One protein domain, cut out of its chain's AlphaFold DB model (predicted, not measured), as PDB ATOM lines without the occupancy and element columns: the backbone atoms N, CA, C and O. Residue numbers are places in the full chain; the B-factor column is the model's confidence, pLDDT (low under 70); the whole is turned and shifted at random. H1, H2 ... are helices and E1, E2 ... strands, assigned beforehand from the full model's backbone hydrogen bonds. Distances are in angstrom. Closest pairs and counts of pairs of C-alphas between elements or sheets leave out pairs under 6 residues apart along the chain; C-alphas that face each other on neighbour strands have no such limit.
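What this domain is: This is residues 24 to 193 of the 201 residues of an uncharacterized protein of Betaproteobacteria bacterium SG8_40 (UniProt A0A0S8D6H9). A long helical hairpin, H3 and H4, makes most of the length of a rod, and at the rod's H2 end H1 and H5 join it in a four-helix bundle, up and down, each helix running against the one before it. Near the other end H3 and H4 go on without H1 and H5, joined by the long link of residues 113 to 126; E1 sits beside H4. The printed part has 170 residues, with one named strand and five named helices in the order E1, H1, H2, H3, H4, H5, and is mostly helix. It is loose, with a radius of gyration of the C-alphas of 21.9 A, and spans 75 by 31 by 26 A.

How they stand to each other: Start at E1, residues 28 to 30, which pairs with no named strand; residues 28 to 29 pair antiparallel with residues 24 to 25. Look next at H1, residues 36 to 59, with a kink of 29 degrees near residue 49, and at H2, residues 66 to 71: they are close but not clearly touching, C-alphas 58 and 69 being the closest at 5.3 A. H3, residues 73 to 112, touches H1 with residues 73 to 80 alone, closest at the C-alphas of Gly 50 and Met 76, 4.9 A, opposite ways at a shallow tilt of 34 degrees, only just short of steep. H4, residues 127 to 159, forms a helical hairpin with H3 at a shallow tilt of 30 degrees; the C-alphas of Gly 83 and Phe 144 are the closest, 4.4 A apart. The closest C-alphas of E1 and H4, those of Leu 30 and Val 135, are 5.5 A apart. H5, residues 168 to 191, forms a hairpin with H4 at a shallow tilt of 13 degrees, closest at the C-alphas of Gly 152 and Gly 176, 4.0 A. H1 and H4 are apart. In H2, H3 and H5 every O i to N i+4 pair is within hydrogen-bond range; in H1 19 of 20 are, in H4 22 of 29.

Where its parts are: Find C-alpha 36 at (35.382, 25.063, 0.571); from there H1 runs 34.8 A. H3 runs 56.7 A from C-alpha 73 to C-alpha 112 at (19.096, 6.254, -34.561). H4 covers 49.4 A, and H5 runs 34.0 A to C-alpha 191 at (19.791, 22.566, 3.039).

The domain as a whole: The two C-alphas farthest apart, those of Arg 114 and Ala 165, are 76.4 A apart. The printed part has no cut, and the link from H3 to H4 is long. Look for pLDDT under 70 at residue 102, residues 105 to 106 and residues 115 to 124.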
ATOM      1  N   GLU A  24      15.710  33.024  -5.067       91.25
ATOM      2  CA  GLU A  24      14.399  32.398  -5.252       91.25
ATOM      3  C   GLU A  24      14.275  31.824  -6.667       91.25
ATOM      4  O   GLU A  24      14.552  32.493  -7.663       91.25
ATOM      5  N   THR A  25      13.854  30.565  -6.758       89.44
ATOM      6  CA  THR A  25      13.592  29.869  -8.020       89.44
ATOM      7  C   THR A  25      12.220  29.190  -7.959       89.44
ATOM      8  O   THR A  25      11.729  28.916  -6.859       89.44
ATOM      9  N   PRO A  26      11.620  28.806  -9.102       90.06
ATOM     10  CA  PRO A  26      10.382  28.018  -9.120       90.06
ATOM     11  C   PRO A  26      10.467  26.681  -8.362       90.06
ATOM     12  O   PRO A  26       9.442  26.089  -8.038       90.06
ATOM     13  N   TYR A  27      11.680  26.192  -8.078       89.06
ATOM     14  CA  TYR A  27      11.938  24.922  -7.393       89.06
ATOM     15  C   TYR A  27      12.224  25.092  -5.890       89.06
ATOM     16  O   TYR A  27      12.319  24.099  -5.162       89.06
ATOM     17  N   GLY A  28      12.382  26.336  -5.423       89.56
ATOM     18  CA  GLY A  28      12.759  26.694  -4.055       89.56
ATOM     19  C   GLY A  28      13.906  27.707  -3.992       89.56
ATOM     20  O   GLY A  28      14.315  28.276  -5.002       89.56
ATOM     21  N   ILE A  29      14.435  27.929  -2.789       90.56
ATOM     22  CA  ILE A  29      15.550  28.856  -2.556       90.56
ATOM     23  C   ILE A  29      16.873  28.132  -2.804       90.56
ATOM     24  O   ILE A  29      17.126  27.093  -2.193       90.56
ATOM     25  N   LEU A  30      17.717  28.703  -3.662       89.44
ATOM     26  CA  LEU A  30      19.087  28.262  -3.891       89.44
ATOM     27  C   LEU A  30      20.044  29.058  -2.999       89.44
ATOM     28  O   LEU A  30      20.230  30.256  -3.201       89.44
ATOM     29  N   TYR A  31      20.684  28.402  -2.034       88.69
ATOM     30  CA  TYR A  31      21.701  29.040  -1.189       88.69
ATOM     31  C   TYR A  31      23.093  28.996  -1.823       88.69
ATOM     32  O   TYR A  31      23.471  28.017  -2.471       88.69
ATOM     33  N   ARG A  32      23.888  30.042  -1.595       85.81
ATOM     34  CA  ARG A  32      25.289  30.064  -2.019       85.81
ATOM     35  C   ARG A  32      26.102  29.068  -1.176       85.81
ATOM     36  O   ARG A  32      25.952  29.078   0.047       85.81
ATOM     37  N   PRO A  33      26.952  28.214  -1.781       83.12
ATOM     38  CA  PRO A  33      27.890  27.401  -1.013       83.12
ATOM     39  C   PRO A  33      28.836  28.293  -0.204       83.12
ATOM     40  O   PRO A  33      29.247  29.366  -0.657       83.12
ATOM     41  N   LEU A  34      29.186  27.839   0.998       84.94
ATOM     42  CA  LEU A  34      30.296  28.422   1.745       84.94
ATOM     43  C   LEU A  34      31.612  28.172   0.993       84.94
ATOM     44  O   LEU A  34      31.704  27.262   0.173       84.94
ATOM     45  N   ALA A  35      32.646  28.959   1.298       85.75
ATOM     46  CA  ALA A  35      33.991  28.659   0.815       85.75
ATOM     47  C   ALA A  35      34.394  27.234   1.235       85.75
ATOM     48  O   ALA A  35      34.107  26.834   2.367       85.75
ATOM     49  N   SER A  36      35.084  26.490   0.365       83.12
ATOM     50  CA  SER A  36      35.382  25.063   0.571       83.12
ATOM     51  C   SER A  36      36.064  24.794   1.920       83.12
ATOM     52  O   SER A  36      35.663  23.892   2.652       83.12
ATOM     53  N   GLY A  37      37.009  25.650   2.327       85.94
ATOM     54  CA  GLY A  37      37.655  25.554   3.643       85.94
ATOM     55  C   GLY A  37      36.678  25.669   4.819       85.94
ATOM     56  O   GLY A  37      36.793  24.935   5.797       85.94
ATOM     57  N   LEU A  38      35.665  26.533   4.715       88.75
ATOM     58  CA  LEU A  38      34.638  26.667   5.746       88.75
ATOM     59  C   LEU A  38      33.660  25.485   5.729       88.75
ATOM     60  O   LEU A  38      33.255  25.041   6.798       88.75
ATOM     61  N   GLN A  39      33.323  24.934   4.559       88.12
ATOM     62  CA  GLN A  39      32.501  23.717   4.474       88.12
ATOM     63  C   GLN A  39      33.182  22.526   5.153       88.12
ATOM     64  O   GLN A  39      32.532  21.779   5.882       88.12
ATOM     65  N   ILE A  40      34.499  22.381   4.977       88.31
ATOM     66  CA  ILE A  40      35.297  21.361   5.668       88.31
ATOM     67  C   ILE A  40      35.228  21.571   7.187       88.31
ATOM     68  O   ILE A  40      34.961  20.622   7.924       88.31
ATOM     69  N   LEU A  41      35.394  22.808   7.668       91.88
ATOM     70  CA  LEU A  41      35.257  23.113   9.098       91.88
ATOM     71  C   LEU A  41      33.855  22.791   9.629       91.88
ATOM     72  O   LEU A  41      33.740  22.202  10.702       91.88
ATOM     73  N   VAL A  42      32.795  23.124   8.884       92.38
ATOM     74  CA  VAL A  42      31.418  22.775   9.267       92.38
ATOM     75  C   VAL A  42      31.218  21.261   9.279       92.38
ATOM     76  O   VAL A  42      30.553  20.760  10.181       92.38
ATOM     77  N   LEU A  43      31.807  20.516   8.341       90.75
ATOM     78  CA  LEU A  43      31.747  19.053   8.333       90.75
ATOM     79  C   LEU A  43      32.406  18.460   9.582       90.75
ATOM     80  O   LEU A  43      31.807  17.609  10.237       90.75
ATOM     81  N   PHE A  44      33.606  18.924   9.937       92.00
ATOM     82  CA  PHE A  44      34.287  18.492  11.159       92.00
ATOM     83  C   PHE A  44      33.500  18.875  12.413       92.00
ATOM     84  O   PHE A  44      33.333  18.047  13.305       92.00
ATOM     85  N   ALA A  45      32.972  20.099  12.472       93.38
ATOM     86  CA  ALA A  45      32.143  20.556  13.582       93.38
ATOM     87  C   ALA A  45      30.845  19.746  13.694       93.38
ATOM     88  O   ALA A  45      30.427  19.413  14.799       93.38
ATOM     89  N   ALA A  46      30.230  19.379  12.571       92.19
ATOM     90  CA  ALA A  46      29.092  18.476  12.543       92.19
ATOM     91  C   ALA A  46      29.502  17.090  13.055       92.19
ATOM     92  O   ALA A  46      28.864  16.564  13.955       92.19
ATOM     93  N   PHE A  47      30.606  16.517  12.584       92.62
ATOM     94  CA  PHE A  47      31.060  15.214  13.063       92.62
ATOM     95  C   PHE A  47      31.344  15.200  14.574       92.62
ATOM     96  O   PHE A  47      30.810  14.349  15.280       92.62
ATOM     97  N   ILE A  48      32.127  16.158  15.084       94.31
ATOM     98  CA  ILE A  48      32.506  16.267  16.507       94.31
ATOM     99  C   ILE A  48      31.318  16.707  17.377       94.31
ATOM    100  O   ILE A  48      31.206  16.311  18.540       94.31
ATOM    101  N   GLY A  49      30.404  17.495  16.812       94.12
ATOM    102  CA  GLY A  49      29.206  17.970  17.491       94.12
ATOM    103  C   GLY A  49      28.293  16.833  17.940       94.12
ATOM    104  O   GLY A  49      27.708  16.934  19.012       94.12
ATOM    105  N   GLY A  50      28.237  15.720  17.199       93.94
ATOM    106  CA  GLY A  50      27.469  14.534  17.589       93.94
ATOM    107  C   GLY A  50      27.936  13.937  18.927       93.94
ATOM    108  O   GLY A  50      27.146  13.891  19.872       93.94
ATOM    109  N   PRO A  51      29.209  13.519  19.055       94.44
ATOM    110  CA  PRO A  51      29.803  13.094  20.321       94.44
ATOM    111  C   PRO A  51      29.688  14.123  21.448       94.44
ATOM    112  O   PRO A  51      29.339  13.758  22.568       94.44
ATOM    113  N   ALA A  52      29.929  15.407  21.168       95.12
ATOM    114  CA  ALA A  52      29.781  16.457  22.177       95.12
ATOM    115  C   ALA A  52      28.331  16.548  22.687       95.12
ATOM    116  O   ALA A  52      28.093  16.667  23.888       95.12
ATOM    117  N   PHE A  53      27.355  16.427  21.789       94.69
ATOM    118  CA  PHE A  53      25.939  16.444  22.129       94.69
ATOM    119  C   PHE A  53      25.510  15.192  22.910       94.69
ATOM    120  O   PHE A  53      24.797  15.308  23.906       94.69
ATOM    121  N   ALA A  54      26.003  14.008  22.528       94.06
ATOM    122  CA  ALA A  54      25.818  12.771  23.290       94.06
ATOM    123  C   ALA A  54      26.378  12.883  24.714       94.06
ATOM    124  O   ALA A  54      25.717  12.476  25.670       94.06
ATOM    125  N   TRP A  55      27.564  13.480  24.863       94.00
ATOM    126  CA  TRP A  55      28.166  13.722  26.171       94.00
ATOM    127  C   TRP A  55      27.278  14.617  27.040       94.00
ATOM    128  O   TRP A  55      26.996  14.249  28.178       94.00
ATOM    129  N   VAL A  56      26.765  15.732  26.502       94.00
ATOM    130  CA  VAL A  56      25.834  16.623  27.223       94.00
ATOM    131  C   VAL A  56      24.580  15.867  27.669       94.00
ATOM    132  O   VAL A  56      24.205  15.945  28.838       94.00
ATOM    133  N   ILE A  57      23.961  15.095  26.772       93.56
ATOM    134  CA  ILE A  57      22.787  14.260  27.077       93.56
ATOM    135  C   ILE A  57      23.101  13.262  28.196       93.56
ATOM    136  O   ILE A  57      22.299  13.112  29.115       93.56
ATOM    137  N   GLY A  58      24.266  12.615  28.156       91.25
ATOM    138  CA  GLY A  58      24.686  11.629  29.153       91.25
ATOM    139  C   GLY A  58      24.935  12.196  30.553       91.25
ATOM    140  O   GLY A  58      24.873  11.441  31.521       91.25
ATOM    141  N   GLN A  59      25.172  13.507  30.688       91.50
ATOM    142  CA  GLN A  59      25.312  14.156  31.999       91.50
ATOM    143  C   GLN A  59      23.965  14.492  32.653       91.50
ATOM    144  O   GLN A  59      23.908  14.619  33.872       91.50
ATOM    145  N   VAL A  60      22.878  14.621  31.880       92.00
ATOM    146  CA  VAL A  60      21.566  15.052  32.405       92.00
ATOM    147  C   VAL A  60      20.995  14.100  33.468       92.00
ATOM    148  O   VAL A  60      20.503  14.604  34.478       92.00
ATOM    149  N   PRO A  61      21.044  12.762  33.313       89.19
ATOM    150  CA  PRO A  61      20.552  11.857  34.354       89.19
ATOM    151  C   PRO A  61      21.454  11.819  35.597       89.19
ATOM    152  O   PRO A  61      20.984  11.512  36.685       89.19
ATOM    153  N   GLY A  62      22.742  12.153  35.457       84.44
ATOM    154  CA  GLY A  62      23.717  12.223  36.552       84.44
ATOM    155  C   GLY A  62      24.223  10.870  37.070       84.44
ATOM    156  O   GLY A  62      25.370  10.783  37.507       84.44
ATOM    157  N   ASP A  63      23.431   9.808  36.952       89.69
ATOM    158  CA  ASP A  63      23.668   8.513  37.600       89.69
ATOM    159  C   ASP A  63      23.875   7.330  36.641       89.69
ATOM    160  O   ASP A  63      24.103   6.207  37.082       89.69
ATOM    161  N   LEU A  64      23.874   7.581  35.328       90.62
ATOM    162  CA  LEU A  64      24.176   6.553  34.334       90.62
ATOM    163  C   LEU A  64      25.557   5.932  34.565       90.62
ATOM    164  O   LEU A  64      26.546   6.654  34.746       90.62
ATOM    165  N   SER A  65      25.632   4.604  34.434       92.56
ATOM    166  CA  SER A  65      26.896   3.864  34.373       92.56
ATOM    167  C   SER A  65      27.770   4.339  33.207       92.56
ATOM    168  O   SER A  65      27.269   4.856  32.205       92.56
ATOM    169  N   GLN A  66      29.087   4.132  33.304       90.38
ATOM    170  CA  GLN A  66      30.014   4.517  32.233       90.38
ATOM    171  C   GLN A  66      29.641   3.853  30.900       90.38
ATOM    172  O   GLN A  66      29.547   4.533  29.884       90.38
ATOM    173  N   THR A  67      29.308   2.560  30.922       91.19
ATOM    174  CA  THR A  67      28.870   1.828  29.729       91.19
ATOM    175  C   THR A  67      27.613   2.438  29.109       91.19
ATOM    176  O   THR A  67      27.548   2.596  27.894       91.19
ATOM    177  N   ALA A  68      26.618   2.819  29.918       89.94
ATOM    178  CA  ALA A  68      25.405   3.455  29.406       89.94
ATOM    179  C   ALA A  68      25.705   4.818  28.764       89.94
ATOM    180  O   ALA A  68      25.151   5.131  27.712       89.94
ATOM    181  N   ARG A  69      26.624   5.604  29.346       90.25
ATOM    182  CA  ARG A  69      27.092   6.872  28.762       90.25
ATOM    183  C   ARG A  69      27.798   6.648  27.428       90.25
ATOM    184  O   ARG A  69      27.492   7.349  26.469       90.25
ATOM    185  N   ASP A  70      28.675   5.653  27.345       90.25
ATOM    186  CA  ASP A  70      29.425   5.332  26.125       90.25
ATOM    187  C   ASP A  70      28.493   4.878  24.984       90.25
ATOM    188  O   ASP A  70      28.687   5.236  23.819       90.25
ATOM    189  N   VAL A  71      27.407   4.169  25.309       91.88
ATOM    190  CA  VAL A  71      26.391   3.759  24.325       91.88
ATOM    191  C   VAL A  71      25.666   4.962  23.702       91.88
ATOM    192  O   VAL A  71      25.280   4.889  22.535       91.88
ATOM    193  N   LEU A  72      25.529   6.095  24.404       91.50
ATOM    194  CA  LEU A  72      24.849   7.290  23.873       91.50
ATOM    195  C   LEU A  72      25.593   7.964  22.711       91.50
ATOM    196  O   LEU A  72      24.977   8.698  21.934       91.50
ATOM    197  N   PHE A  73      26.891   7.707  22.551       92.38
ATOM    198  CA  PHE A  73      27.673   8.243  21.434       92.38
ATOM    199  C   PHE A  73      27.317   7.564  20.108       92.38
ATOM    200  O   PHE A  73      27.311   8.214  19.059       92.38
ATOM    201  N   VAL A  74      26.982   6.271  20.155       94.50
ATOM    202  CA  VAL A  74      26.741   5.446  18.965       94.50
ATOM    203  C   VAL A  74      25.600   6.007  18.102       94.50
ATOM    204  O   VAL A  74      25.831   6.206  16.907       94.50
ATOM    205  N   PRO A  75      24.413   6.350  18.645       94.75
ATOM    206  CA  PRO A  75      23.333   6.957  17.868       94.75
ATOM    207  C   PRO A  75      23.732   8.245  17.138       94.75
ATOM    208  O   PRO A  75      23.420   8.400  15.959       94.75
ATOM    209  N   MET A  76      24.448   9.162  17.799       93.06
ATOM    210  CA  MET A  76      24.800  10.459  17.203       93.06
ATOM    211  C   MET A  76      25.778  10.309  16.039       93.06
ATOM    212  O   MET A  76      25.615  10.944  14.993       93.06
ATOM    213  N   VAL A  77      26.762   9.424  16.200       94.06
ATOM    214  CA  VAL A  77      27.729   9.087  15.151       94.06
ATOM    215  C   VAL A  77      27.043   8.336  14.006       94.06
ATOM    216  O   VAL A  77      27.272   8.650  12.836       94.06
ATOM    217  N   ALA A  78      26.143   7.399  14.316       94.56
ATOM    218  CA  ALA A  78      25.375   6.663  13.315       94.56
ATOM    219  C   ALA A  78      24.496   7.590  12.462       94.56
ATOM    220  O   ALA A  78      24.472   7.444  11.242       94.56
ATOM    221  N   ILE A  79      23.828   8.579  13.067       94.69
ATOM    222  CA  ILE A  79      23.033   9.582  12.335       94.69
ATOM    223  C   ILE A  79      23.901  10.346  11.342       94.69
ATOM    224  O   ILE A  79      23.478  10.556  10.203       94.69
ATOM    225  N   PHE A  80      25.107  10.742  11.752       92.75
ATOM    226  CA  PHE A  80      26.028  11.440  10.869       92.75
ATOM    227  C   PHE A  80      26.404  10.565   9.668       92.75
ATOM    228  O   PHE A  80      26.154  10.966   8.536       92.75
ATOM    229  N   PHE A  81      26.919   9.350   9.884       93.06
ATOM    230  CA  PHE A  81      27.363   8.486   8.784       93.06
ATOM    231  C   PHE A  81      26.223   8.015   7.880       93.06
ATOM    232  O   PHE A  81      26.334   8.110   6.658       93.06
ATOM    233  N   LEU A  82      25.118   7.532   8.451       91.94
ATOM    234  CA  LEU A  82      23.981   7.038   7.674       91.94
ATOM    235  C   LEU A  82      23.276   8.178   6.935       91.94
ATOM    236  O   LEU A  82      22.932   8.038   5.761       91.94
ATOM    237  N   GLY A  83      23.097   9.322   7.599       89.38
ATOM    238  CA  GLY A  83      22.500  10.506   6.992       89.38
ATOM    239  C   GLY A  83      23.371  11.075   5.875       89.38
ATOM    240  O   GLY A  83      22.856  11.368   4.796       89.38
ATOM    241  N   TYR A  84      24.688  11.147   6.089       86.75
ATOM    242  CA  TYR A  84      25.641  11.613   5.083       86.75
ATOM    243  C   TYR A  84      25.722  10.644   3.899       86.75
ATOM    244  O   TYR A  84      25.651  11.073   2.752       86.75
ATOM    245  N   GLY A  85      25.772   9.334   4.153       86.44
ATOM    246  CA  GLY A  85      25.747   8.311   3.105       86.44
ATOM    247  C   GLY A  85      24.480   8.381   2.249       86.44
ATOM    248  O   GLY A  85      24.563   8.393   1.020       86.44
ATOM    249  N   LEU A  86      23.307   8.512   2.878       87.06
ATOM    250  CA  LEU A  86      22.039   8.677   2.162       87.06
ATOM    251  C   LEU A  86      21.984  10.003   1.390       87.06
ATOM    252  O   LEU A  86      21.441  10.060   0.284       87.06
ATOM    253  N   TRP A  87      22.542  11.075   1.951       86.00
ATOM    254  CA  TRP A  87      22.645  12.360   1.272       86.00
ATOM    255  C   TRP A  87      23.513  12.260   0.011       86.00
ATOM    256  O   TRP A  87      23.023  12.586  -1.070       86.00
ATOM    257  N   ILE A  88      24.724  11.703   0.108       85.50
ATOM    258  CA  ILE A  88      25.621  11.460  -1.035       85.50
ATOM    259  C   ILE A  88      24.962  10.557  -2.084       85.50
ATOM    260  O   ILE A  88      25.009  10.860  -3.275       85.50
ATOM    261  N   ALA A  89      24.282   9.485  -1.671       82.06
ATOM    262  CA  ALA A  89      23.568   8.607  -2.598       82.06
ATOM    263  C   ALA A  89      22.491   9.363  -3.398       82.06
ATOM    264  O   ALA A  89      22.362   9.168  -4.609       82.06
ATOM    265  N   ARG A  90      21.748  10.273  -2.755       85.19
ATOM    266  CA  ARG A  90      20.766  11.123  -3.445       85.19
ATOM    267  C   ARG A  90      21.424  12.143  -4.363       85.19
ATOM    268  O   ARG A  90      20.896  12.376  -5.447       85.19
ATOM    269  N   LEU A  91      22.557  12.722  -3.969       84.00
ATOM    270  CA  LEU A  91      23.328  13.619  -4.834       84.00
ATOM    271  C   LEU A  91      23.788  12.895  -6.101       84.00
ATOM    272  O   LEU A  91      23.541  13.381  -7.203       84.00
ATOM    273  N   ASN A  92      24.337  11.689  -5.953       81.44
ATOM    274  CA  ASN A  92      24.718  10.843  -7.080       81.44
ATOM    275  C   ASN A  92      23.509  10.512  -7.959       81.44
ATOM    276  O   ASN A  92      23.591  10.646  -9.173       81.44
ATOM    277  N   ALA A  93      22.363  10.148  -7.376       81.69
ATOM    278  CA  ALA A  93      21.145   9.882  -8.142       81.69
ATOM    279  C   ALA A  93      20.665  11.111  -8.939       81.69
ATOM    280  O   ALA A  93      20.254  10.973 -10.090       81.69
ATOM    281  N   ILE A  94      20.751  12.316  -8.363       84.62
ATOM    282  CA  ILE A  94      20.427  13.574  -9.057       84.62
ATOM    283  C   ILE A  94      21.409  13.809 -10.211       84.62
ATOM    284  O   ILE A  94      20.972  14.090 -11.329       84.62
ATOM    285  N   ALA A  95      22.712  13.650  -9.965       80.44
ATOM    286  CA  ALA A  95      23.752  13.809 -10.977       80.44
ATOM    287  C   ALA A  95      23.584  12.805 -12.129       80.44
ATOM    288  O   ALA A  95      23.544  13.209 -13.290       80.44
ATOM    289  N   PHE A  96      23.386  11.519 -11.823       79.75
ATOM    290  CA  PHE A  96      23.127  10.476 -12.817       79.75
ATOM    291  C   PHE A  96      21.844  10.729 -13.602       79.75
ATOM    292  O   PHE A  96      21.818  10.478 -14.802       79.75
ATOM    293  N   HIS A  97      20.794  11.252 -12.972       79.62
ATOM    294  CA  HIS A  97      19.580  11.607 -13.699       79.62
ATOM    295  C   HIS A  97      19.847  12.733 -14.710       79.62
ATOM    296  O   HIS A  97      19.440  12.623 -15.864       79.62
ATOM    297  N   GLY A  98      20.571  13.785 -14.315       73.25
ATOM    298  CA  GLY A  98      20.912  14.901 -15.206       73.25
ATOM    299  C   GLY A  98      21.866  14.512 -16.337       73.25
ATOM    300  O   GLY A  98      21.561  14.733 -17.509       73.25
ATOM    301  N   ILE A  99      23.000  13.899 -15.992       73.56
ATOM    302  CA  ILE A  99      24.058  13.513 -16.939       73.56
ATOM    303  C   ILE A  99      23.613  12.321 -17.791       73.56
ATOM    304  O   ILE A  99      23.799  12.320 -19.007       73.56
ATOM    305  N   GLY A 100      22.979  11.321 -17.178       72.38
ATOM    306  CA  GLY A 100      22.526  10.108 -17.852       72.38
ATOM    307  C   GLY A 100      21.477  10.387 -18.922       72.38
ATOM    308  O   GLY A 100      21.562   9.819 -20.006       72.38
ATOM    309  N   LEU A 101      20.541  11.316 -18.688       71.31
ATOM    310  CA  LEU A 101      19.591  11.751 -19.721       71.31
ATOM    311  C   LEU A 101      20.287  12.447 -20.900       71.31
ATOM    312  O   LEU A 101      19.903  12.221 -22.050       71.31
ATOM    313  N   GLY A 102      21.303  13.272 -20.630       69.69
ATOM    314  CA  GLY A 102      22.115  13.919 -21.666       69.69
ATOM    315  C   GLY A 102      22.884  12.899 -22.509       69.69
ATOM    316  O   GLY A 102      22.809  12.920 -23.739       69.69
ATOM    317  N   LEU A 103      23.533  11.936 -21.848       72.50
ATOM    318  CA  LEU A 103      24.282  10.860 -22.496       72.50
ATOM    319  C   LEU A 103      23.369   9.923 -23.305       72.50
ATOM    320  O   LEU A 103      23.702   9.539 -24.425       72.50
ATOM    321  N   LEU A 104      22.191   9.583 -22.775       74.31
ATOM    322  CA  LEU A 104      21.223   8.729 -23.464       74.31
ATOM    323  C   LEU A 104      20.685   9.411 -24.728       74.31
ATOM    324  O   LEU A 104      20.598   8.779 -25.778       74.31
ATOM    325  N   LYS A 105      20.380  10.714 -24.660       69.62
ATOM    326  CA  LYS A 105      19.994  11.509 -25.839       69.62
ATOM    327  C   LYS A 105      21.116  11.570 -26.875       69.62
ATOM    328  O   LYS A 105      20.828  11.461 -28.066       69.62
ATOM    329  N   ALA A 106      22.368  11.702 -26.433       68.50
ATOM    330  CA  ALA A 106      23.549  11.681 -27.296       68.50
ATOM    331  C   ALA A 106      23.657  10.366 -28.071       68.50
ATOM    332  O   ALA A 106      23.730  10.361 -29.301       68.50
ATOM    333  N   LEU A 107      23.609   9.251 -27.338       73.50
ATOM    334  CA  LEU A 107      23.660   7.902 -27.891       73.50
ATOM    335  C   LEU A 107      22.487   7.651 -28.833       73.50
ATOM    336  O   LEU A 107      22.688   7.133 -29.925       73.50
ATOM    337  N   PHE A 108      21.278   8.075 -28.468       75.94
ATOM    338  CA  PHE A 108      20.105   7.931 -29.324       75.94
ATOM    339  C   PHE A 108      20.239   8.735 -30.627       75.94
ATOM    340  O   PHE A 108      20.002   8.185 -31.702       75.94
ATOM    341  N   LYS A 109      20.686  10.001 -30.572       71.69
ATOM    342  CA  LYS A 109      20.984  10.816 -31.771       71.69
ATOM    343  C   LYS A 109      22.024  10.142 -32.671       71.69
ATOM    344  O   LYS A 109      21.838  10.081 -33.888       71.69
ATOM    345  N   LEU A 110      23.083   9.607 -32.071       78.81
ATOM    346  CA  LEU A 110      24.171   8.950 -32.789       78.81
ATOM    347  C   LEU A 110      23.726   7.626 -33.432       78.81
ATOM    348  O   LEU A 110      24.048   7.374 -34.588       78.81
ATOM    349  N   ILE A 111      22.982   6.789 -32.705       81.69
ATOM    350  CA  ILE A 111      22.588   5.442 -33.148       81.69
ATOM    351  C   ILE A 111      21.411   5.504 -34.127       81.69
ATOM    352  O   ILE A 111      21.471   4.896 -35.195       81.69
ATOM    353  N   VAL A 112      20.347   6.238 -33.784       78.69
ATOM    354  CA  VAL A 112      19.096   6.254 -34.561       78.69
ATOM    355  C   VAL A 112      19.193   7.195 -35.750       78.69
ATOM    356  O   VAL A 112      18.860   6.815 -36.869       78.69
ATOM    357  N   PHE A 113      19.675   8.418 -35.530       75.62
ATOM    358  CA  PHE A 113      19.707   9.432 -36.583       75.62
ATOM    359  C   PHE A 113      21.040   9.480 -37.335       75.62
ATOM    360  O   PHE A 113      21.139  10.214 -38.316       75.62
ATOM    361  N   ARG A 114      22.066   8.727 -36.892       77.06
ATOM    362  CA  ARG A 114      23.439   8.740 -37.445       77.06
ATOM    363  C   ARG A 114      24.029  10.144 -37.596       77.06
ATOM    364  O   ARG A 114      24.958  10.359 -38.372       77.06
ATOM    365  N   ARG A 115      23.496  11.109 -36.847       69.56
ATOM    366  CA  ARG A 115      23.980  12.485 -36.833       69.56
ATOM    367  C   ARG A 115      24.963  12.620 -35.691       69.56
ATOM    368  O   ARG A 115      24.637  12.299 -34.547       69.56
ATOM    369  N   LYS A 116      26.166  13.094 -36.013       65.94
ATOM    370  CA  LYS A 116      27.103  13.501 -34.976       65.94
ATOM    371  C   LYS A 116      26.521  14.732 -34.274       65.94
ATOM    372  O   LYS A 116      26.057  15.643 -34.956       65.94
ATOM    373  N   PRO A 117      26.498  14.746 -32.940       61.66
ATOM    374  CA  PRO A 117      26.170  15.947 -32.190       61.66
ATOM    375  C   PRO A 117      27.169  17.056 -32.538       61.66
ATOM    376  O   PRO A 117      28.371  16.805 -32.614       61.66
ATOM    377  N   GLU A 118      26.655  18.255 -32.800       66.88
ATOM    378  CA  GLU A 118      27.437  19.368 -33.354       66.88
ATOM    379  C   GLU A 118      28.254  20.100 -32.278       66.88
ATOM    380  O   GLU A 118      29.270  20.714 -32.592       66.88
ATOM    381  N   SER A 119      27.870  19.996 -30.998       67.31
ATOM    382  CA  SER A 119      28.639  20.549 -29.877       67.31
ATOM    383  C   SER A 119      28.354  19.842 -28.545       67.31
ATOM    384  O   SER A 119      27.370  19.118 -28.405       67.31
ATOM    385  N   VAL A 120      29.195  20.097 -27.536       63.44
ATOM    386  CA  VAL A 120      29.001  19.612 -26.154       63.44
ATOM    387  C   VAL A 120      27.753  20.228 -25.497       63.44
ATOM    388  O   VAL A 120      27.142  19.613 -24.622       63.44
ATOM    389  N   ALA A 121      27.322  21.410 -25.949       62.62
ATOM    390  CA  ALA A 121      26.141  22.097 -25.425       62.62
ATOM    391  C   ALA A 121      24.828  21.335 -25.691       62.62
ATOM    392  O   ALA A 121      23.865  21.525 -24.954       62.62
ATOM    393  N   ASP A 122      24.804  20.413 -26.662       62.00
ATOM    394  CA  ASP A 122      23.653  19.534 -26.926       62.00
ATOM    395  C   ASP A 122      23.393  18.509 -25.801       62.00
ATOM    396  O   ASP A 122      22.330  17.878 -25.775       62.00
ATOM    397  N   PHE A 123      24.352  18.313 -24.888       65.31
ATOM    398  CA  PHE A 123      24.275  17.317 -23.809       65.31
ATOM    399  C   PHE A 123      24.228  17.918 -22.414       65.31
ATOM    400  O   PHE A 123      23.787  17.250 -21.478       65.31
ATOM    401  N   ILE A 124      24.723  19.146 -22.266       67.94
ATOM    402  CA  ILE A 124      24.707  19.841 -20.988       67.94
ATOM    403  C   ILE A 124      23.237  20.155 -20.664       67.94
ATOM    404  O   ILE A 124      22.516  20.668 -21.526       67.94
ATOM    405  N   PRO A 125      22.751  19.831 -19.451       73.50
ATOM    406  CA  PRO A 125      21.410  20.217 -19.040       73.50
ATOM    407  C   PRO A 125      21.218  21.728 -19.208       73.50
ATOM    408  O   PRO A 125      22.141  22.505 -18.965       73.50
ATOM    409  N   SER A 126      20.018  22.160 -19.604       81.06
ATOM    410  CA  SER A 126      19.718  23.593 -19.698       81.06
ATOM    411  C   SER A 126      19.982  24.293 -18.362       81.06
ATOM    412  O   SER A 126      19.928  23.668 -17.301       81.06
ATOM    413  N   ARG A 127      20.219  25.609 -18.392       81.12
ATOM    414  CA  ARG A 127      20.435  26.408 -17.174       81.12
ATOM    415  C   ARG A 127      19.330  26.190 -16.134       81.12
ATOM    416  O   ARG A 127      19.635  25.978 -14.966       81.12
ATOM    417  N   ASP A 128      18.072  26.151 -16.568       84.25
ATOM    418  CA  ASP A 128      16.927  25.873 -15.692       84.25
ATOM    419  C   ASP A 128      16.995  24.476 -15.073       84.25
ATOM    420  O   ASP A 128      16.685  24.295 -13.897       84.25
ATOM    421  N   LYS A 129      17.462  23.480 -15.836       83.44
ATOM    422  CA  LYS A 129      17.632  22.118 -15.330       83.44
ATOM    423  C   LYS A 129      18.790  22.017 -14.342       83.44
ATOM    424  O   LYS A 129      18.665  21.311 -13.345       83.44
ATOM    425  N   LEU A 130      19.888  22.733 -14.583       83.25
ATOM    426  CA  LEU A 130      20.994  22.843 -13.631       83.25
ATOM    427  C   LEU A 130      20.530  23.517 -12.334       83.25
ATOM    428  O   LEU A 130      20.809  22.997 -11.259       83.25
ATOM    429  N   LEU A 131      19.751  24.599 -12.424       86.69
ATOM    430  CA  LEU A 131      19.142  25.258 -11.264       86.69
ATOM    431  C   LEU A 131      18.240  24.305 -10.473       86.69
ATOM    432  O   LEU A 131      18.389  24.181  -9.257       86.69
ATOM    433  N   GLU A 132      17.356  23.578 -11.157       88.50
ATOM    434  CA  GLU A 132      16.512  22.555 -10.537       88.50
ATOM    435  C   GLU A 132      17.356  21.495  -9.813       88.50
ATOM    436  O   GLU A 132      17.062  21.127  -8.673       88.50
ATOM    437  N   MET A 133      18.421  21.004 -10.452       86.81
ATOM    438  CA  MET A 133      19.321  20.009  -9.868       86.81
ATOM    439  C   MET A 133      20.055  20.545  -8.636       86.81
ATOM    440  O   MET A 133      20.139  19.830  -7.639       86.81
ATOM    441  N   MET A 134      20.535  21.790  -8.666       86.56
ATOM    442  CA  MET A 134      21.210  22.424  -7.527       86.56
ATOM    443  C   MET A 134      20.267  22.588  -6.330       86.56
ATOM    444  O   MET A 134      20.635  22.257  -5.201       86.56
ATOM    445  N   VAL A 135      19.026  23.021  -6.563       88.81
ATOM    446  CA  VAL A 135      18.019  23.135  -5.496       88.81
ATOM    447  C   VAL A 135      17.656  21.757  -4.937       88.81
ATOM    448  O   VAL A 135      17.609  21.568  -3.720       88.81
ATOM    449  N   ARG A 136      17.470  20.751  -5.800       88.44
ATOM    450  CA  ARG A 136      17.227  19.364  -5.365       88.44
ATOM    451  C   ARG A 136      18.397  18.796  -4.561       88.44
ATOM    452  O   ARG A 136      18.165  18.070  -3.596       88.44
ATOM    453  N   ALA A 137      19.633  19.132  -4.922       86.12
ATOM    454  CA  ALA A 137      20.831  18.722  -4.196       86.12
ATOM    455  C   ALA A 137      20.861  19.301  -2.770       86.12
ATOM    456  O   ALA A 137      21.130  18.570  -1.814       86.12
ATOM    457  N   GLN A 138      20.476  20.568  -2.598       88.06
ATOM    458  CA  GLN A 138      20.305  21.179  -1.274       88.06
ATOM    459  C   GLN A 138      19.173  20.518  -0.485       88.06
ATOM    460  O   GLN A 138      19.328  20.153   0.683       88.06
ATOM    461  N   GLN A 139      18.030  20.291  -1.130       88.56
ATOM    462  CA  GLN A 139      16.891  19.611  -0.515       88.56
ATOM    463  C   GLN A 139      17.208  18.161  -0.135       88.56
ATOM    464  O   GLN A 139      16.592  17.634   0.795       88.56
ATOM    465  N   ALA A 140      18.186  17.518  -0.778       87.25
ATOM    466  CA  ALA A 140      18.651  16.189  -0.398       87.25
ATOM    467  C   ALA A 140      19.256  16.157   1.018       87.25
ATOM    468  O   ALA A 140      19.256  15.092   1.630       87.25
ATOM    469  N   GLY A 141      19.647  17.302   1.595       86.06
ATOM    470  CA  GLY A 141      19.990  17.409   3.018       86.06
ATOM    471  C   GLY A 141      18.841  16.998   3.953       86.06
ATOM    472  O   GLY A 141      19.069  16.622   5.094       86.06
ATOM    473  N   SER A 142      17.593  16.952   3.479       88.75
ATOM    474  CA  SER A 142      16.469  16.374   4.239       88.75
ATOM    475  C   SER A 142      16.666  14.905   4.640       88.75
ATOM    476  O   SER A 142      15.988  14.446   5.556       88.75
ATOM    477  N   SER A 143      17.596  14.180   4.009       88.81
ATOM    478  CA  SER A 143      17.905  12.771   4.294       88.81
ATOM    479  C   SER A 143      18.312  12.491   5.739       88.81
ATOM    480  O   SER A 143      18.088  11.382   6.219       88.81
ATOM    481  N   PHE A 144      18.865  13.474   6.455       90.62
ATOM    482  CA  PHE A 144      19.222  13.289   7.862       90.62
ATOM    483  C   PHE A 144      17.987  13.084   8.749       90.62
ATOM    484  O   PHE A 144      18.037  12.279   9.671       90.62
ATOM    485  N   ALA A 145      16.859  13.743   8.460       92.75
ATOM    486  CA  ALA A 145      15.658  13.682   9.297       92.75
ATOM    487  C   ALA A 145      15.057  12.266   9.449       92.75
ATOM    488  O   ALA A 145      14.874  11.842  10.591       92.75
ATOM    489  N   PRO A 146      14.764  11.498   8.375       92.75
ATOM    490  CA  PRO A 146      14.229  10.143   8.520       92.75
ATOM    491  C   PRO A 146      15.217   9.189   9.207       92.75
ATOM    492  O   PRO A 146      14.796   8.361  10.013       92.75
ATOM    493  N   VAL A 147      16.524   9.341   8.957       93.88
ATOM    494  CA  VAL A 147      17.570   8.584   9.668       93.88
ATOM    495  C   VAL A 147      17.543   8.913  11.161       93.88
ATOM    496  O   VAL A 147      17.534   8.008  11.990       93.88
ATOM    497  N   GLY A 148      17.466  10.198  11.507       95.12
ATOM    498  CA  GLY A 148      17.375  10.675  12.883       95.12
ATOM    499  C   GLY A 148      16.167  10.151  13.639       95.12
ATOM    500  O   GLY A 148      16.299   9.772  14.796       95.12
ATOM    501  N   TRP A 149      15.005  10.090  12.989       96.81
ATOM    502  CA  TRP A 149      13.805   9.494  13.574       96.81
ATOM    503  C   TRP A 149      13.987   8.007  13.858       96.81
ATOM    504  O   TRP A 149      13.735   7.572  14.978       96.81
ATOM    505  N   LEU A 150      14.461   7.236  12.877       96.88
ATOM    506  CA  LEU A 150      14.667   5.799  13.042       96.88
ATOM    507  C   LEU A 150      15.685   5.501  14.152       96.88
ATOM    508  O   LEU A 150      15.392   4.747  15.080       96.88
ATOM    509  N   VAL A 151      16.860   6.128  14.078       96.69
ATOM    510  CA  VAL A 151      17.923   5.960  15.076       96.69
ATOM    511  C   VAL A 151      17.464   6.479  16.437       96.69
ATOM    512  O   VAL A 151      17.708   5.827  17.446       96.69
ATOM    513  N   GLY A 152      16.751   7.606  16.479       97.00
ATOM    514  CA  GLY A 152      16.248   8.201  17.714       97.00
ATOM    515  C   GLY A 152      15.214   7.338  18.427       97.00
ATOM    516  O   GLY A 152      15.301   7.184  19.641       97.00
ATOM    517  N   VAL A 153      14.281   6.717  17.702       97.69
ATOM    518  CA  VAL A 153      13.320   5.779  18.305       97.69
ATOM    519  C   VAL A 153      14.050   4.569  18.888       97.69
ATOM    520  O   VAL A 153      13.821   4.224  20.044       97.69
ATOM    521  N   ILE A 154      14.969   3.960  18.131       97.25
ATOM    522  CA  ILE A 154      15.731   2.786  18.590       97.25
ATOM    523  C   ILE A 154      16.588   3.136  19.816       97.25
ATOM    524  O   ILE A 154      16.567   2.416  20.817       97.25
ATOM    525  N   ALA A 155      17.310   4.257  19.768       96.56
ATOM    526  CA  ALA A 155      18.143   4.733  20.864       96.56
ATOM    527  C   ALA A 155      17.311   5.088  22.102       96.56
ATOM    528  O   ALA A 155      17.675   4.704  23.210       96.56
ATOM    529  N   GLY A 156      16.175   5.764  21.920       96.44
ATOM    530  CA  GLY A 156      15.258   6.103  23.004       96.44
ATOM    531  C   GLY A 156      14.698   4.859  23.691       96.44
ATOM    532  O   GLY A 156      14.703   4.797  24.917       96.44
ATOM    533  N   LEU A 157      14.267   3.849  22.924       96.94
ATOM    534  CA  LEU A 157      13.795   2.571  23.475       96.94
ATOM    535  C   LEU A 157      14.909   1.833  24.226       96.94
ATOM    536  O   LEU A 157      14.675   1.299  25.304       96.94
ATOM    537  N   THR A 158      16.126   1.841  23.682       94.81
ATOM    538  CA  THR A 158      17.292   1.221  24.331       94.81
ATOM    539  C   THR A 158      17.636   1.935  25.640       94.81
ATOM    540  O   THR A 158      17.917   1.281  26.639       94.81
ATOM    541  N   ALA A 159      17.545   3.266  25.671       94.69
ATOM    542  CA  ALA A 159      17.838   4.065  26.858       94.69
ATOM    543  C   ALA A 159      16.859   3.822  28.014       94.69
ATOM    544  O   ALA A 159      17.225   4.006  29.170       94.69
ATOM    545  N   MET A 160      15.632   3.371  27.731       95.12
ATOM    546  CA  MET A 160      14.672   2.982  28.772       95.12
ATOM    547  C   MET A 160      15.115   1.753  29.575       95.12
ATOM    548  O   MET A 160      14.552   1.496  30.634       95.12
ATOM    549  N   LEU A 161      16.088   0.992  29.068       94.25
ATOM    550  CA  LEU A 161      16.648  -0.187  29.729       94.25
ATOM    551  C   LEU A 161      17.829   0.155  30.645       94.25
ATOM    552  O   LEU A 161      18.376  -0.736  31.292       94.25
ATOM    553  N   PHE A 162      18.266   1.416  30.665       93.62
ATOM    554  CA  PHE A 162      19.363   1.845  31.517       93.62
ATOM    555  C   PHE A 162      18.883   2.005  32.956       93.62
ATOM    556  O   PHE A 162      17.810   2.551  33.206       93.62
ATOM    557  N   ASP A 163      19.715   1.558  33.893       91.06
ATOM    558  CA  ASP A 163      19.506   1.814  35.311       91.06
ATOM    559  C   ASP A 163      19.817   3.291  35.596       91.06
ATOM    560  O   ASP A 163      20.949   3.747  35.404       91.06
ATOM    561  N   SER A 164      18.777   4.055  35.925       90.88
ATOM    562  CA  SER A 164      18.841   5.492  36.192       90.88
ATOM    563  C   SER A 164      17.636   5.954  37.013       90.88
ATOM    564  O   SER A 164      16.526   5.437  36.894       90.88
ATOM    565  N   ALA A 165      17.847   7.000  37.802       90.25
ATOM    566  CA  ALA A 165      16.869   7.699  38.615       90.25
ATOM    567  C   ALA A 165      15.859   8.486  37.770       90.25
ATOM    568  O   ALA A 165      14.788   8.858  38.262       90.25
ATOM    569  N   LEU A 166      16.167   8.766  36.497       91.38
ATOM    570  CA  LEU A 166      15.193   9.364  35.593       91.38
ATOM    571  C   LEU A 166      14.133   8.343  35.183       91.38
ATOM    572  O   LEU A 166      14.423   7.236  34.748       91.38
ATOM    573  N   HIS A 167      12.874   8.782  35.218       95.19
ATOM    574  CA  HIS A 167      11.757   7.992  34.712       95.19
ATOM    575  C   HIS A 167      12.020   7.534  33.256       95.19
ATOM    576  O   HIS A 167      12.382   8.386  32.435       95.19
ATOM    577  N   PRO A 168      11.752   6.265  32.878       95.56
ATOM    578  CA  PRO A 168      12.080   5.731  31.549       95.56
ATOM    579  C   PRO A 168      11.562   6.582  30.382       95.56
ATOM    580  O   PRO A 168      12.277   6.839  29.420       95.56
ATOM    581  N   ALA A 169      10.343   7.123  30.493       96.31
ATOM    582  CA  ALA A 169       9.797   8.028  29.476       96.31
ATOM    583  C   ALA A 169      10.620   9.323  29.293       96.31
ATOM    584  O   ALA A 169      10.727   9.832  28.180       96.31
ATOM    585  N   LYS A 170      11.229   9.858  30.362       96.06
ATOM    586  CA  LYS A 170      12.115  11.029  30.269       96.06
ATOM    587  C   LYS A 170      13.429  10.664  29.582       96.06
ATOM    588  O   LYS A 170      13.892  11.453  28.768       96.06
ATOM    589  N   LEU A 171      13.985   9.480  29.850       94.00
ATOM    590  CA  LEU A 171      15.170   8.976  29.144       94.00
ATOM    591  C   LEU A 171      14.895   8.772  27.655       94.00
ATOM    592  O   LEU A 171      15.690   9.212  26.827       94.00
ATOM    593  N   PHE A 172      13.739   8.198  27.312       96.81
ATOM    594  CA  PHE A 172      13.301   8.068  25.923       96.81
ATOM    595  C   PHE A 172      13.261   9.429  25.223       96.81
ATOM    596  O   PHE A 172      13.846   9.595  24.155       96.81
ATOM    597  N   LEU A 173      12.591  10.418  25.827       97.31
ATOM    598  CA  LEU A 173      12.468  11.755  25.244       97.31
ATOM    599  C   LEU A 173      13.815  12.474  25.157       97.31
ATOM    600  O   LEU A 173      14.082  13.142  24.164       97.31
ATOM    601  N   LEU A 174      14.667  12.325  26.167       96.00
ATOM    602  CA  LEU A 174      15.984  12.947  26.207       96.00
ATOM    603  C   LEU A 174      16.897  12.388  25.105       96.00
ATOM    604  O   LEU A 174      17.444  13.150  24.310       96.00
ATOM    605  N   VAL A 175      17.032  11.063  25.025       95.94
ATOM    606  CA  VAL A 175      17.932  10.402  24.068       95.94
ATOM    607  C   VAL A 175      17.334  10.411  22.663       95.94
ATOM    608  O   VAL A 175      17.986  10.843  21.710       95.94
ATOM    609  N   GLY A 176      16.081   9.979  22.526       96.75
ATOM    610  CA  GLY A 176      15.388   9.925  21.242       96.75
ATOM    611  C   GLY A 176      15.111  11.313  20.674       96.75
ATOM    612  O   GLY A 176      15.406  11.571  19.507       96.75
ATOM    613  N   GLY A 177      14.632  12.244  21.502       96.75
ATOM    614  CA  GLY A 177      14.449  13.641  21.103       96.75
ATOM    615  C   GLY A 177      15.773  14.317  20.756       96.75
ATOM    616  O   GLY A 177      15.849  15.011  19.744       96.75
ATOM    617  N   GLY A 178      16.840  14.042  21.513       96.69
ATOM    618  CA  GLY A 178      18.191  14.492  21.186       96.69
ATOM    619  C   GLY A 178      18.636  14.046  19.790       96.69
ATOM    620  O   GLY A 178      19.053  14.871  18.979       96.69
ATOM    621  N   CYS A 179      18.475  12.763  19.465       97.25
ATOM    622  CA  CYS A 179      18.792  12.227  18.138       97.25
ATOM    623  C   CYS A 179      18.024  12.949  17.019       97.25
ATOM    624  O   CYS A 179      18.603  13.322  15.995       97.25
ATOM    625  N   VAL A 180      16.724  13.189  17.218       97.00
ATOM    626  CA  VAL A 180      15.881  13.896  16.241       97.00
ATOM    627  C   VAL A 180      16.335  15.347  16.068       97.00
ATOM    628  O   VAL A 180      16.470  15.801  14.929       97.00
ATOM    629  N   ILE A 181      16.614  16.060  17.165       97.06
ATOM    630  CA  ILE A 181      17.127  17.440  17.146       97.06
ATOM    631  C   ILE A 181      18.445  17.502  16.373       97.06
ATOM    632  O   ILE A 181      18.594  18.325  15.466       97.06
ATOM    633  N   TRP A 182      19.372  16.599  16.684       96.25
ATOM    634  CA  TRP A 182      20.673  16.518  16.033       96.25
ATOM    635  C   TRP A 182      20.545  16.288  14.520       96.25
ATOM    636  O   TRP A 182      21.119  17.018  13.711       96.25
ATOM    637  N   ALA A 183      19.705  15.340  14.111       95.88
ATOM    638  CA  ALA A 183      19.428  15.080  12.704       95.88
ATOM    639  C   ALA A 183      18.786  16.269  11.972       95.88
ATOM    640  O   ALA A 183      19.101  16.523  10.809       95.88
ATOM    641  N   HIS A 184      17.900  17.017  12.634       95.94
ATOM    642  CA  HIS A 184      17.284  18.211  12.048       95.94
ATOM    643  C   HIS A 184      18.286  19.354  11.896       95.94
ATOM    644  O   HIS A 184      18.224  20.081  10.901       95.94
ATOM    645  N   LEU A 185      19.235  19.484  12.826       95.69
ATOM    646  CA  LEU A 185      20.345  20.423  12.702       95.69
ATOM    647  C   LEU A 185      21.215  20.082  11.485       95.69
ATOM    648  O   LEU A 185      21.465  20.954  10.654       95.69
ATOM    649  N   LEU A 186      21.597  18.812  11.311       94.31
ATOM    650  CA  LEU A 186      22.343  18.360  10.128       94.31
ATOM    651  C   LEU A 186      21.556  18.587   8.829       94.31
ATOM    652  O   LEU A 186      22.105  19.094   7.850       94.31
ATOM    653  N   ALA A 187      20.253  18.292   8.828       93.81
ATOM    654  CA  ALA A 187      19.387  18.558   7.681       93.81
ATOM    655  C   ALA A 187      19.304  20.053   7.344       93.81
ATOM    656  O   ALA A 187      19.230  20.436   6.174       93.81
ATOM    657  N   TRP A 188      19.295  20.914   8.358       93.81
ATOM    658  CA  TRP A 188      19.319  22.360   8.179       93.81
ATOM    659  C   TRP A 188      20.646  22.835   7.574       93.81
ATOM    660  O   TRP A 188      20.616  23.585   6.596       93.81
ATOM    661  N   LEU A 189      21.784  22.336   8.071       92.75
ATOM    662  CA  LEU A 189      23.115  22.631   7.523       92.75
ATOM    663  C   LEU A 189      23.233  22.199   6.053       92.75
ATOM    664  O   LEU A 189      23.679  22.981   5.210       92.75
ATOM    665  N   GLY A 190      22.773  20.988   5.727       88.94
ATOM    666  CA  GLY A 190      22.762  20.471   4.355       88.94
ATOM    667  C   GLY A 190      21.895  21.313   3.413       88.94
ATOM    668  O   GLY A 190      22.345  21.689   2.334       88.94
ATOM    669  N   ARG A 191      20.686  21.708   3.842       89.50
ATOM    670  CA  ARG A 191      19.791  22.566   3.039       89.50
ATOM    671  C   ARG A 191      20.350  23.960   2.772       89.50
ATOM    672  O   ARG A 191      19.992  24.560   1.764       89.50
ATOM    673  N   ARG A 192      21.212  24.471   3.652       89.44
ATOM    674  CA  ARG A 192      21.892  25.759   3.464       89.44
ATOM    675  C   ARG A 192      23.207  25.661   2.704       89.44
ATOM    676  O   ARG A 192      23.857  26.684   2.521       89.44
ATOM    677  N   ASN A 193      23.576  24.473   2.222       86.62
ATOM    678  CA  ASN A 193      24.806  24.257   1.465       86.62
ATOM    679  C   ASN A 193      26.094  24.461   2.281       86.62
ATOM    680  O   ASN A 193      27.132  24.872   1.753       86.62
TER     681      ASN A 193